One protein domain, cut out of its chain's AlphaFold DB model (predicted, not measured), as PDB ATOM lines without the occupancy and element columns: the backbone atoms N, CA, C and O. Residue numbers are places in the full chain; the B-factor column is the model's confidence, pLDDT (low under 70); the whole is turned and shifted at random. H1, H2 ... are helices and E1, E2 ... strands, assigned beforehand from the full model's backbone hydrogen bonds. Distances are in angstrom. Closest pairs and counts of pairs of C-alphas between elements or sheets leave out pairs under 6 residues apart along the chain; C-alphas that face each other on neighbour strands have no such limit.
ATOM      1  N   GLY A 108     160.176 148.302 165.105       89.38
ATOM      2  CA  GLY A 108     160.589 147.454 166.216       89.38
ATOM      3  C   GLY A 108     160.489 145.959 165.935       89.38
ATOM      4  O   GLY A 108     160.494 145.499 164.791       89.38
ATOM      5  N   TYR A 109     160.434 145.190 167.015       86.75
ATOM      6  CA  TYR A 109     160.626 143.751 167.000       86.75
ATOM      7  C   TYR A 109     159.464 143.010 167.650       86.75
ATOM      8  O   TYR A 109     158.995 143.372 168.730       86.75
ATOM      9  N   ARG A 110     159.020 141.926 167.016       86.88
ATOM     10  CA  ARG A 110     157.972 141.069 167.569       86.88
ATOM     11  C   ARG A 110     158.511 140.268 168.758       86.88
ATOM     12  O   ARG A 110     159.548 139.626 168.637       86.88
ATOM     13  N   LEU A 111     157.788 140.270 169.881       83.44
ATOM     14  CA  LEU A 111     158.273 139.669 171.132       83.44
ATOM     15  C   LEU A 111     158.249 138.130 171.153       83.44
ATOM     16  O   LEU A 111     158.947 137.529 171.966       83.44
ATOM     17  N   TRP A 112     157.475 137.487 170.269       72.94
ATOM     18  CA  TRP A 112     157.485 136.034 170.062       72.94
ATOM     19  C   TRP A 112     157.585 135.702 168.576       72.94
ATOM     20  O   TRP A 112     156.654 135.944 167.806       72.94
ATOM     21  N   GLU A 113     158.701 135.101 168.183       60.31
ATOM     22  CA  GLU A 113     158.902 134.488 166.867       60.31
ATOM     23  C   GLU A 113     159.724 133.200 167.064       60.31
ATOM     24  O   GLU A 113     160.832 133.077 166.559       60.31
ATOM     25  N   ASP A 114     159.213 132.253 167.864       50.28
ATOM     26  CA  ASP A 114     160.045 131.154 168.391       50.28
ATOM     27  C   ASP A 114     160.080 129.861 167.544       50.28
ATOM     28  O   ASP A 114     160.756 128.911 167.914       50.28
ATOM     29  N   HIS A 115     159.412 129.766 166.382       45.09
ATOM     30  CA  HIS A 115     159.343 128.470 165.661       45.09
ATOM     31  C   HIS A 115     159.376 128.493 164.128       45.09
ATOM     32  O   HIS A 115     159.088 127.474 163.502       45.09
ATOM     33  N   VAL A 116     159.796 129.582 163.482       40.88
ATOM     34  CA  VAL A 116     160.097 129.519 162.043       40.88
ATOM     35  C   VAL A 116     161.603 129.569 161.868       40.88
ATOM     36  O   VAL A 116     162.208 130.639 161.876       40.88
ATOM     37  N   MET A 117     162.210 128.387 161.697       46.41
ATOM     38  CA  MET A 117     163.499 128.289 161.017       46.41
ATOM     39  C   MET A 117     163.397 129.130 159.751       46.41
ATOM     40  O   MET A 117     162.514 128.890 158.918       46.41
ATOM     41  N   PRO A 118     164.241 130.143 159.595       43.62
ATOM     42  CA  PRO A 118     164.082 131.013 158.469       43.62
ATOM     43  C   PRO A 118     164.499 130.270 157.195       43.62
ATOM     44  O   PRO A 118     165.676 130.004 156.982       43.62
ATOM     45  N   LYS A 119     163.552 129.998 156.287       48.81
ATOM     46  CA  LYS A 119     163.921 129.725 154.886       48.81
ATOM     47  C   LYS A 119     164.555 130.968 154.221       48.81
ATOM     48  O   LYS A 119     165.175 130.827 153.175       48.81
ATOM     49  N   HIS A 120     164.447 132.161 154.836       48.56
ATOM     50  CA  HIS A 120     164.847 133.456 154.244       48.56
ATOM     51  C   HIS A 120     165.447 134.509 155.213       48.56
ATOM     52  O   HIS A 120     165.420 135.702 154.935       48.56
ATOM     53  N   ARG A 121     165.976 134.123 156.371       42.97
ATOM     54  CA  ARG A 121     166.558 135.017 157.399       42.97
ATOM     55  C   ARG A 121     167.803 134.336 157.974       42.97
ATOM     56  O   ARG A 121     167.821 133.125 158.128       42.97
ATOM     57  N   ALA A 122     168.865 135.078 158.254       44.91
ATOM     58  CA  ALA A 122     170.144 134.456 158.594       44.91
ATOM     59  C   ALA A 122     170.198 133.871 160.020       44.91
ATOM     60  O   ALA A 122     171.058 133.034 160.273       44.91
ATOM     61  N   GLN A 123     169.325 134.286 160.952       43.47
ATOM     62  CA  GLN A 123     169.378 133.833 162.352       43.47
ATOM     63  C   GLN A 123     167.983 133.823 163.024       43.47
ATOM     64  O   GLN A 123     167.211 134.761 162.805       43.47
ATOM     65  N   PRO A 124     167.643 132.794 163.832       44.62
ATOM     66  CA  PRO A 124     166.472 132.796 164.714       44.62
ATOM     67  C   PRO A 124     166.717 133.721 165.918       44.62
ATOM     68  O   PRO A 124     167.801 133.708 166.500       44.62
ATOM     69  N   HIS A 125     165.733 134.534 166.295       49.19
ATOM     70  CA  HIS A 125     165.891 135.529 167.358       49.19
ATOM     71  C   HIS A 125     165.510 134.944 168.729       49.19
ATOM     72  O   HIS A 125     164.374 134.519 168.909       49.19
ATOM     73  N   ARG A 126     166.414 134.965 169.720       55.00
ATOM     74  CA  ARG A 126     166.132 134.529 171.109       55.00
ATOM     75  C   ARG A 126     165.564 135.697 171.944       55.00
ATOM     76  O   ARG A 126     166.088 136.110 172.967       55.00
ATOM     77  N   PHE A 127     164.476 136.286 171.456       68.25
ATOM     78  CA  PHE A 127     164.210 137.722 171.592       68.25
ATOM     79  C   PHE A 127     164.001 138.274 173.024       68.25
ATOM     80  O   PHE A 127     164.663 139.238 173.395       68.25
ATOM     81  N   PHE A 128     163.120 137.708 173.867       70.56
ATOM     82  CA  PHE A 128     162.792 138.378 175.144       70.56
ATOM     83  C   PHE A 128     163.901 138.275 176.205       70.56
ATOM     84  O   PHE A 128     164.144 139.226 176.944       70.56
ATOM     85  N   THR A 129     164.578 137.131 176.308       72.31
ATOM     86  CA  THR A 129     165.654 136.925 177.294       72.31
ATOM     87  C   THR A 129     166.965 137.599 176.905       72.31
ATOM     88  O   THR A 129     167.775 137.865 177.794       72.31
ATOM     89  N   ASP A 130     167.150 137.897 175.619       77.69
ATOM     90  CA  ASP A 130     168.327 138.609 175.111       77.69
ATOM     91  C   ASP A 130     168.339 140.087 175.530       77.69
ATOM     92  O   ASP A 130     169.403 140.694 175.638       77.69
ATOM     93  N   PHE A 131     167.173 140.668 175.828       81.81
ATOM     94  CA  PHE A 131     167.097 142.017 176.379       81.81
ATOM     95  C   PHE A 131     167.733 142.125 177.758       81.81
ATOM     96  O   PHE A 131     167.699 141.195 178.568       81.81
ATOM     97  N   THR A 132     168.234 143.312 178.080       88.38
ATOM     98  CA  THR A 132     168.716 143.598 179.432       88.38
ATOM     99  C   THR A 132     167.570 143.536 180.451       88.38
ATOM    100  O   THR A 132     166.399 143.703 180.108       88.38
ATOM    101  N   VAL A 133     167.884 143.291 181.731       90.00
ATOM    102  CA  VAL A 133     166.864 143.319 182.799       90.00
ATOM    103  C   VAL A 133     166.081 144.644 182.799       90.00
ATOM    104  O   VAL A 133     164.854 144.560 182.739       90.00
ATOM    105  N   PRO A 134     166.728 145.831 182.765       94.00
ATOM    106  CA  PRO A 134     166.001 147.101 182.734       94.00
ATOM    107  C   PRO A 134     165.070 147.241 181.526       94.00
ATOM    108  O   PRO A 134     163.942 147.701 181.671       94.00
ATOM    109  N   GLU A 135     165.500 146.801 180.342       90.00
ATOM    110  CA  GLU A 135     164.679 146.883 179.132       90.00
ATOM    111  C   GLU A 135     163.467 145.943 179.196       90.00
ATOM    112  O   GLU A 135     162.352 146.330 178.853       90.00
ATOM    113  N   ARG A 136     163.633 144.729 179.733       91.88
ATOM    114  CA  ARG A 136     162.490 143.838 179.987       91.88
ATOM    115  C   ARG A 136     161.495 144.438 180.972       91.88
ATOM    116  O   ARG A 136     160.291 144.243 180.805       91.88
ATOM    117  N   ASP A 137     161.973 145.131 181.999       94.75
ATOM    118  CA  ASP A 137     161.102 145.784 182.976       94.75
ATOM    119  C   ASP A 137     160.327 146.944 182.340       94.75
ATOM    120  O   ASP A 137     159.117 147.049 182.549       94.75
ATOM    121  N   GLN A 138     160.966 147.716 181.459       95.25
ATOM    122  CA  GLN A 138     160.295 148.734 180.644       95.25
ATOM    123  C   GLN A 138     159.235 148.130 179.715       95.25
ATOM    124  O   GLN A 138     158.113 148.632 179.656       95.25
ATOM    125  N   ILE A 139     159.539 147.023 179.029       93.62
ATOM    126  CA  ILE A 139     158.570 146.310 178.184       93.62
ATOM    127  C   ILE A 139     157.347 145.883 179.008       93.62
ATOM    128  O   ILE A 139     156.210 146.085 178.578       93.62
ATOM    129  N   ARG A 140     157.557 145.321 180.207       94.25
ATOM    130  CA  ARG A 140     156.467 144.916 181.114       94.25
ATOM    131  C   ARG A 140     155.643 146.108 181.591       94.25
ATOM    132  O   ARG A 140     154.418 146.013 181.660       94.25
ATOM    133  N   GLU A 141     156.284 147.227 181.910       96.00
ATOM    134  CA  GLU A 141     155.586 148.449 182.307       96.00
ATOM    135  C   GLU A 141     154.732 149.007 181.157       96.00
ATOM    136  O   GLU A 141     153.547 149.300 181.354       96.00
ATOM    137  N   SER A 142     155.297 149.078 179.950       95.75
ATOM    138  CA  SER A 142     154.598 149.490 178.729       95.75
ATOM    139  C   SER A 142     153.431 148.564 178.400       95.75
ATOM    140  O   SER A 142     152.342 149.042 178.088       95.75
ATOM    141  N   PHE A 143     153.605 147.249 178.558       94.75
ATOM    142  CA  PHE A 143     152.516 146.282 178.427       94.75
ATOM    143  C   PHE A 143     151.401 146.551 179.437       94.75
ATOM    144  O   PHE A 143     150.241 146.640 179.050       94.75
ATOM    145  N   ASN A 144     151.723 146.740 180.719       94.62
ATOM    146  CA  ASN A 144     150.716 146.982 181.754       94.62
ATOM    147  C   ASN A 144     149.903 148.258 181.497       94.62
ATOM    148  O   ASN A 144     148.691 148.275 181.721       94.62
ATOM    149  N   LYS A 145     150.553 149.332 181.032       95.12
ATOM    150  CA  LYS A 145     149.877 150.586 180.672       95.12
ATOM    151  C   LYS A 145     149.023 150.408 179.417       95.12
ATOM    152  O   LYS A 145     147.822 150.670 179.460       95.12
ATOM    153  N   GLY A 146     149.623 149.898 178.344       94.12
ATOM    154  CA  GLY A 146     148.957 149.737 177.057       94.12
ATOM    155  C   GLY A 146     147.821 148.716 177.096       94.12
ATOM    156  O   GLY A 146     146.772 148.956 176.520       94.12
ATOM    157  N   TYR A 147     147.940 147.629 177.861       92.94
ATOM    158  CA  TYR A 147     146.858 146.653 177.996       92.94
ATOM    159  C   TYR A 147     145.635 147.256 178.700       92.94
ATOM    160  O   TYR A 147     144.499 146.980 178.320       92.94
ATOM    161  N   ARG A 148     145.831 148.132 179.696       93.69
ATOM    162  CA  ARG A 148     144.722 148.865 180.334       93.69
ATOM    163  C   ARG A 148     144.062 149.852 179.377       93.69
ATOM    164  O   ARG A 148     142.848 150.005 179.426       93.69
ATOM    165  N   GLU A 149     144.841 150.526 178.538       93.56
ATOM    166  CA  GLU A 149     144.309 151.385 177.474       93.56
ATOM    167  C   GLU A 149     143.526 150.559 176.448       93.56
ATOM    168  O   GLU A 149     142.384 150.889 176.155       93.56
ATOM    169  N   LEU A 150     144.064 149.418 176.018       92.44
ATOM    170  CA  LEU A 150     143.406 148.499 175.094       92.44
ATOM    171  C   LEU A 150     142.053 147.998 175.626       92.44
ATOM    172  O   LEU A 150     141.070 147.979 174.894       92.44
ATOM    173  N   ASN A 151     141.966 147.686 176.924       91.06
ATOM    174  CA  ASN A 151     140.695 147.339 177.569       91.06
ATOM    175  C   ASN A 151     139.669 148.482 177.502       91.06
ATOM    176  O   ASN A 151     138.486 148.228 177.301       91.06
ATOM    177  N   LYS A 152     140.099 149.745 177.640       92.19
ATOM    178  CA  LYS A 152     139.199 150.906 177.504       92.19
ATOM    179  C   LYS A 152     138.706 151.092 176.072       92.19
ATOM    180  O   LYS A 152     137.597 151.582 175.892       92.19
ATOM    181  N   LEU A 153     139.507 150.690 175.081       90.69
ATOM    182  CA  LEU A 153     139.110 150.702 173.671       90.69
ATOM    183  C   LEU A 153     138.029 149.653 173.362       90.69
ATOM    184  O   LEU A 153     137.393 149.755 172.314       90.69
ATOM    185  N   GLY A 154     137.808 148.687 174.264       90.50
ATOM    186  CA  GLY A 154     136.744 147.687 174.178       90.50
ATOM    187  C   GLY A 154     137.070 146.478 173.303       90.50
ATOM    188  O   GLY A 154     136.165 145.715 173.004       90.50
ATOM    189  N   TRP A 155     138.332 146.314 172.894       89.44
ATOM    190  CA  TRP A 155     138.767 145.225 172.018       89.44
ATOM    191  C   TRP A 155     140.040 144.595 172.551       89.44
ATOM    192  O   TRP A 155     141.095 145.231 172.555       89.44
ATOM    193  N   VAL A 156     139.968 143.332 172.963       85.19
ATOM    194  CA  VAL A 156     141.130 142.610 173.496       85.19
ATOM    195  C   VAL A 156     141.333 141.274 172.780       85.19
ATOM    196  O   VAL A 156     140.366 140.565 172.487       85.19
ATOM    197  N   PRO A 157     142.591 140.879 172.490       81.25
ATOM    198  CA  PRO A 157     142.865 139.571 171.917       81.25
ATOM    199  C   PRO A 157     142.331 138.456 172.818       81.25
ATOM    200  O   PRO A 157     142.648 138.418 174.005       81.25
ATOM    201  N   TYR A 158     141.576 137.521 172.242       79.56
ATOM    202  CA  TYR A 158     141.045 136.360 172.957       79.56
ATOM    203  C   TYR A 158     142.174 135.476 173.508       79.56
ATOM    204  O   TYR A 158     142.156 135.055 174.661       79.56
ATOM    205  N   TYR A 159     143.214 135.271 172.697       77.94
ATOM    206  CA  TYR A 159     144.469 134.652 173.114       77.94
ATOM    207  C   TYR A 159     145.573 135.714 173.144       77.94
ATOM    208  O   TYR A 159     146.159 135.997 172.087       77.94
ATOM    209  N   PRO A 160     145.838 136.357 174.295       76.94
ATOM    210  CA  PRO A 160     146.963 137.268 174.429       76.94
ATOM    211  C   PRO A 160     148.265 136.465 174.397       76.94
ATOM    212  O   PRO A 160     148.450 135.506 175.144       76.94
ATOM    213  N   SER A 161     149.181 136.854 173.520       82.44
ATOM    214  CA  SER A 161     150.492 136.225 173.393       82.44
ATOM    215  C   SER A 161     151.526 137.263 172.975       82.44
ATOM    216  O   SER A 161     151.203 138.301 172.394       82.44
ATOM    217  N   ALA A 162     152.801 136.959 173.206       83.88
ATOM    218  CA  ALA A 162     153.886 137.824 172.762       83.88
ATOM    219  C   ALA A 162     154.015 137.900 171.220       83.88
ATOM    220  O   ALA A 162     154.700 138.787 170.715       83.88
ATOM    221  N   THR A 163     153.310 137.056 170.441       82.44
ATOM    222  CA  THR A 163     153.271 137.187 168.964       82.44
ATOM    223  C   THR A 163     152.474 138.404 168.520       82.44
ATOM    224  O   THR A 163     152.648 138.866 167.392       82.44
ATOM    225  N   LYS A 164     151.606 138.904 169.404       88.75
ATOM    226  CA  LYS A 164     150.727 140.058 169.210       88.75
ATOM    227  C   LYS A 164     151.339 141.355 169.738       88.75
ATOM    228  O   LYS A 164     150.644 142.359 169.854       88.75
ATOM    229  N   LEU A 165     152.629 141.337 170.074       92.12
ATOM    230  CA  LEU A 165     153.345 142.470 170.649       92.12
ATOM    231  C   LEU A 165     154.573 142.806 169.809       92.12
ATOM    232  O   LEU A 165     155.362 141.918 169.479       92.12
ATOM    233  N   ILE A 166     154.746 144.090 169.501       92.19
ATOM    234  CA  ILE A 166     155.947 144.629 168.857       92.19
ATOM    235  C   ILE A 166     156.556 145.696 169.767       92.19
ATOM    236  O   ILE A 166     155.873 146.651 170.131       92.19
ATOM    237  N   TRP A 167     157.822 145.522 170.142       93.00
ATOM    238  CA  TRP A 167     158.597 146.482 170.924       93.00
ATOM    239  C   TRP A 167     159.484 147.328 170.020       93.00
ATOM    240  O   TRP A 167     160.363 146.798 169.341       93.00
ATOM    241  N   ASP A 168     159.265 148.637 170.039       93.00
ATOM    242  CA  ASP A 168     160.149 149.632 169.452       93.00
ATOM    243  C   ASP A 168     161.079 150.191 170.543       93.00
ATOM    244  O   ASP A 168     160.627 150.990 171.371       93.00
ATOM    245  N   PRO A 169     162.366 149.800 170.569       88.94
ATOM    246  CA  PRO A 169     163.302 150.294 171.575       88.94
ATOM    247  C   PRO A 169     163.676 151.765 171.365       88.94
ATOM    248  O   PRO A 169     164.019 152.439 172.332       88.94
ATOM    249  N   ILE A 170     163.586 152.287 170.133       89.50
ATOM    250  CA  ILE A 170     163.948 153.678 169.826       89.50
ATOM    251  C   ILE A 170     162.918 154.611 170.459       89.50
ATOM    252  O   ILE A 170     163.278 155.550 171.164       89.50
ATOM    253  N   ALA A 171     161.632 154.318 170.257       92.56
ATOM    254  CA  ALA A 171     160.544 155.068 170.878       92.56
ATOM    255  C   ALA A 171     160.220 154.607 172.310       92.56
ATOM    256  O   ALA A 171     159.365 155.209 172.959       92.56
ATOM    257  N   SER A 172     160.856 153.530 172.794       92.94
ATOM    258  CA  SER A 172     160.505 152.846 174.049       92.94
ATOM    259  C   SER A 172     159.004 152.546 174.141       92.94
ATOM    260  O   SER A 172     158.343 152.823 175.146       92.94
ATOM    261  N   LYS A 173     158.448 152.003 173.053       95.06
ATOM    262  CA  LYS A 173     157.007 151.862 172.851       95.06
ATOM    263  C   LYS A 173     156.617 150.438 172.488       95.06
ATOM    264  O   LYS A 173     157.255 149.787 171.667       95.06
ATOM    265  N   LEU A 174     155.519 149.973 173.079       95.44
ATOM    266  CA  LEU A 174     154.931 148.675 172.776       95.44
ATOM    267  C   LEU A 174     153.653 148.847 171.952       95.44
ATOM    268  O   LEU A 174     152.766 149.612 172.332       95.44
ATOM    269  N   TYR A 175     153.555 148.099 170.859       95.81
ATOM    270  CA  TYR A 175     152.378 148.041 170.004       95.81
ATOM    271  C   TYR A 175     151.658 146.703 170.164       95.81
ATOM    272  O   TYR A 175     152.288 145.644 170.128       95.81
ATOM    273  N   PHE A 176     150.333 146.761 170.278       94.56
ATOM    274  CA  PHE A 176     149.434 145.612 170.204       94.56
ATOM    275  C   PHE A 176     149.000 145.430 168.751       94.56
ATOM    276  O   PHE A 176     148.529 146.372 168.111       94.56
ATOM    277  N   VAL A 177     149.194 144.229 168.215       91.94
ATOM    278  CA  VAL A 177     148.951 143.895 166.807       91.94
ATOM    279  C   VAL A 177     148.189 142.578 166.686       91.94
ATOM    280  O   VAL A 177     148.123 141.818 167.646       91.94
ATOM    281  N   ASP A 178     147.696 142.278 165.480       87.69
ATOM    282  CA  ASP A 178     147.060 140.998 165.132       87.69
ATOM    283  C   ASP A 178     145.788 140.711 165.955       87.69
ATOM    284  O   ASP A 178     145.788 139.988 166.958       87.69
ATOM    285  N   PHE A 179     144.685 141.308 165.497       88.19
ATOM    286  CA  PHE A 179     143.384 141.326 166.167       88.19
ATOM    287  C   PHE A 179     142.370 140.397 165.476       88.19
ATOM    288  O   PHE A 179     141.162 140.574 165.612       88.19
ATOM    289  N   ARG A 180     142.858 139.377 164.756       82.75
ATOM    290  CA  ARG A 180     142.032 138.357 164.081       82.75
ATOM    291  C   ARG A 180     141.112 137.600 165.039       82.75
ATOM    292  O   ARG A 180     139.971 137.312 164.689       82.75
ATOM    293  N   ASP A 181     141.597 137.353 166.255       76.25
ATOM    294  CA  ASP A 181     140.863 136.692 167.335       76.25
ATOM    295  C   ASP A 181     140.671 137.668 168.506       76.25
ATOM    296  O   ASP A 181     141.495 137.705 169.430       76.25
ATOM    297  N   VAL A 182     139.613 138.481 168.462       72.75
ATOM    298  CA  VAL A 182     139.249 139.466 169.503       72.75
ATOM    299  C   VAL A 182     137.820 139.279 169.990       72.75
ATOM    300  O   VAL A 182     136.996 138.704 169.279       72.75
ATOM    301  N   HIS A 183     137.551 139.779 171.197       60.16
ATOM    302  CA  HIS A 183     136.220 139.922 171.785       60.16
ATOM    303  C   HIS A 183     136.047 141.318 172.385       60.16
ATOM    304  O   HIS A 183     137.089 141.986 172.616       60.16
TER     305      HIS A 183
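AT A GLANCE: This is residues 108 to 183 of the 183 residues of an uncharacterized protein of Penicillium roqueforti (strain FM164) (UniProt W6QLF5). The long helix H2 packs over one face of a small antiparallel hairpin, E1 and E2, mainly at E2, while residues 109 to 110 pair with E1. Residues 118 to 123 stick out. The printed part has 76 residues with two helices, then two strands, H1 H2 E1 E2; the class is mixed, helices and strands, with 33 residues, under half, in named elements. It is only just compact, close to loose: radius of gyration of the C-alphas 13.4 A, spans 40 by 30 by 17 A.

IN THESE COORDINATES: Find E1, residues 165 to 168, from C-alpha 165 at (153.345, 142.470, 170.649), and E2, residues 173 to 176. H2, residues 133 to 153, runs 30.1 A to C-alpha 153 at (139.110, 150.702, 173.671). H1 is residues 127 to 130.

HOW THE PARTS SIT: Between E1 and E2, N 166 and O 175 are 3.0 A apart, within hydrogen-bond range. The closest C-alphas of H2 and E2, Ser 142 and Leu 174, are 6.0 A apart. H1 is close to H2 but not clearly touching: C-alphas 128 and 136, the closest, are 7.3 A apart. In H2, 16 of 17 O i to N i+4 pairs are within range; H1 is too short for one.

THE WHOLE: The printed part has no cut. The link from H2 to E1 is long. Residues 113 to 127 and 183 have pLDDT under 70.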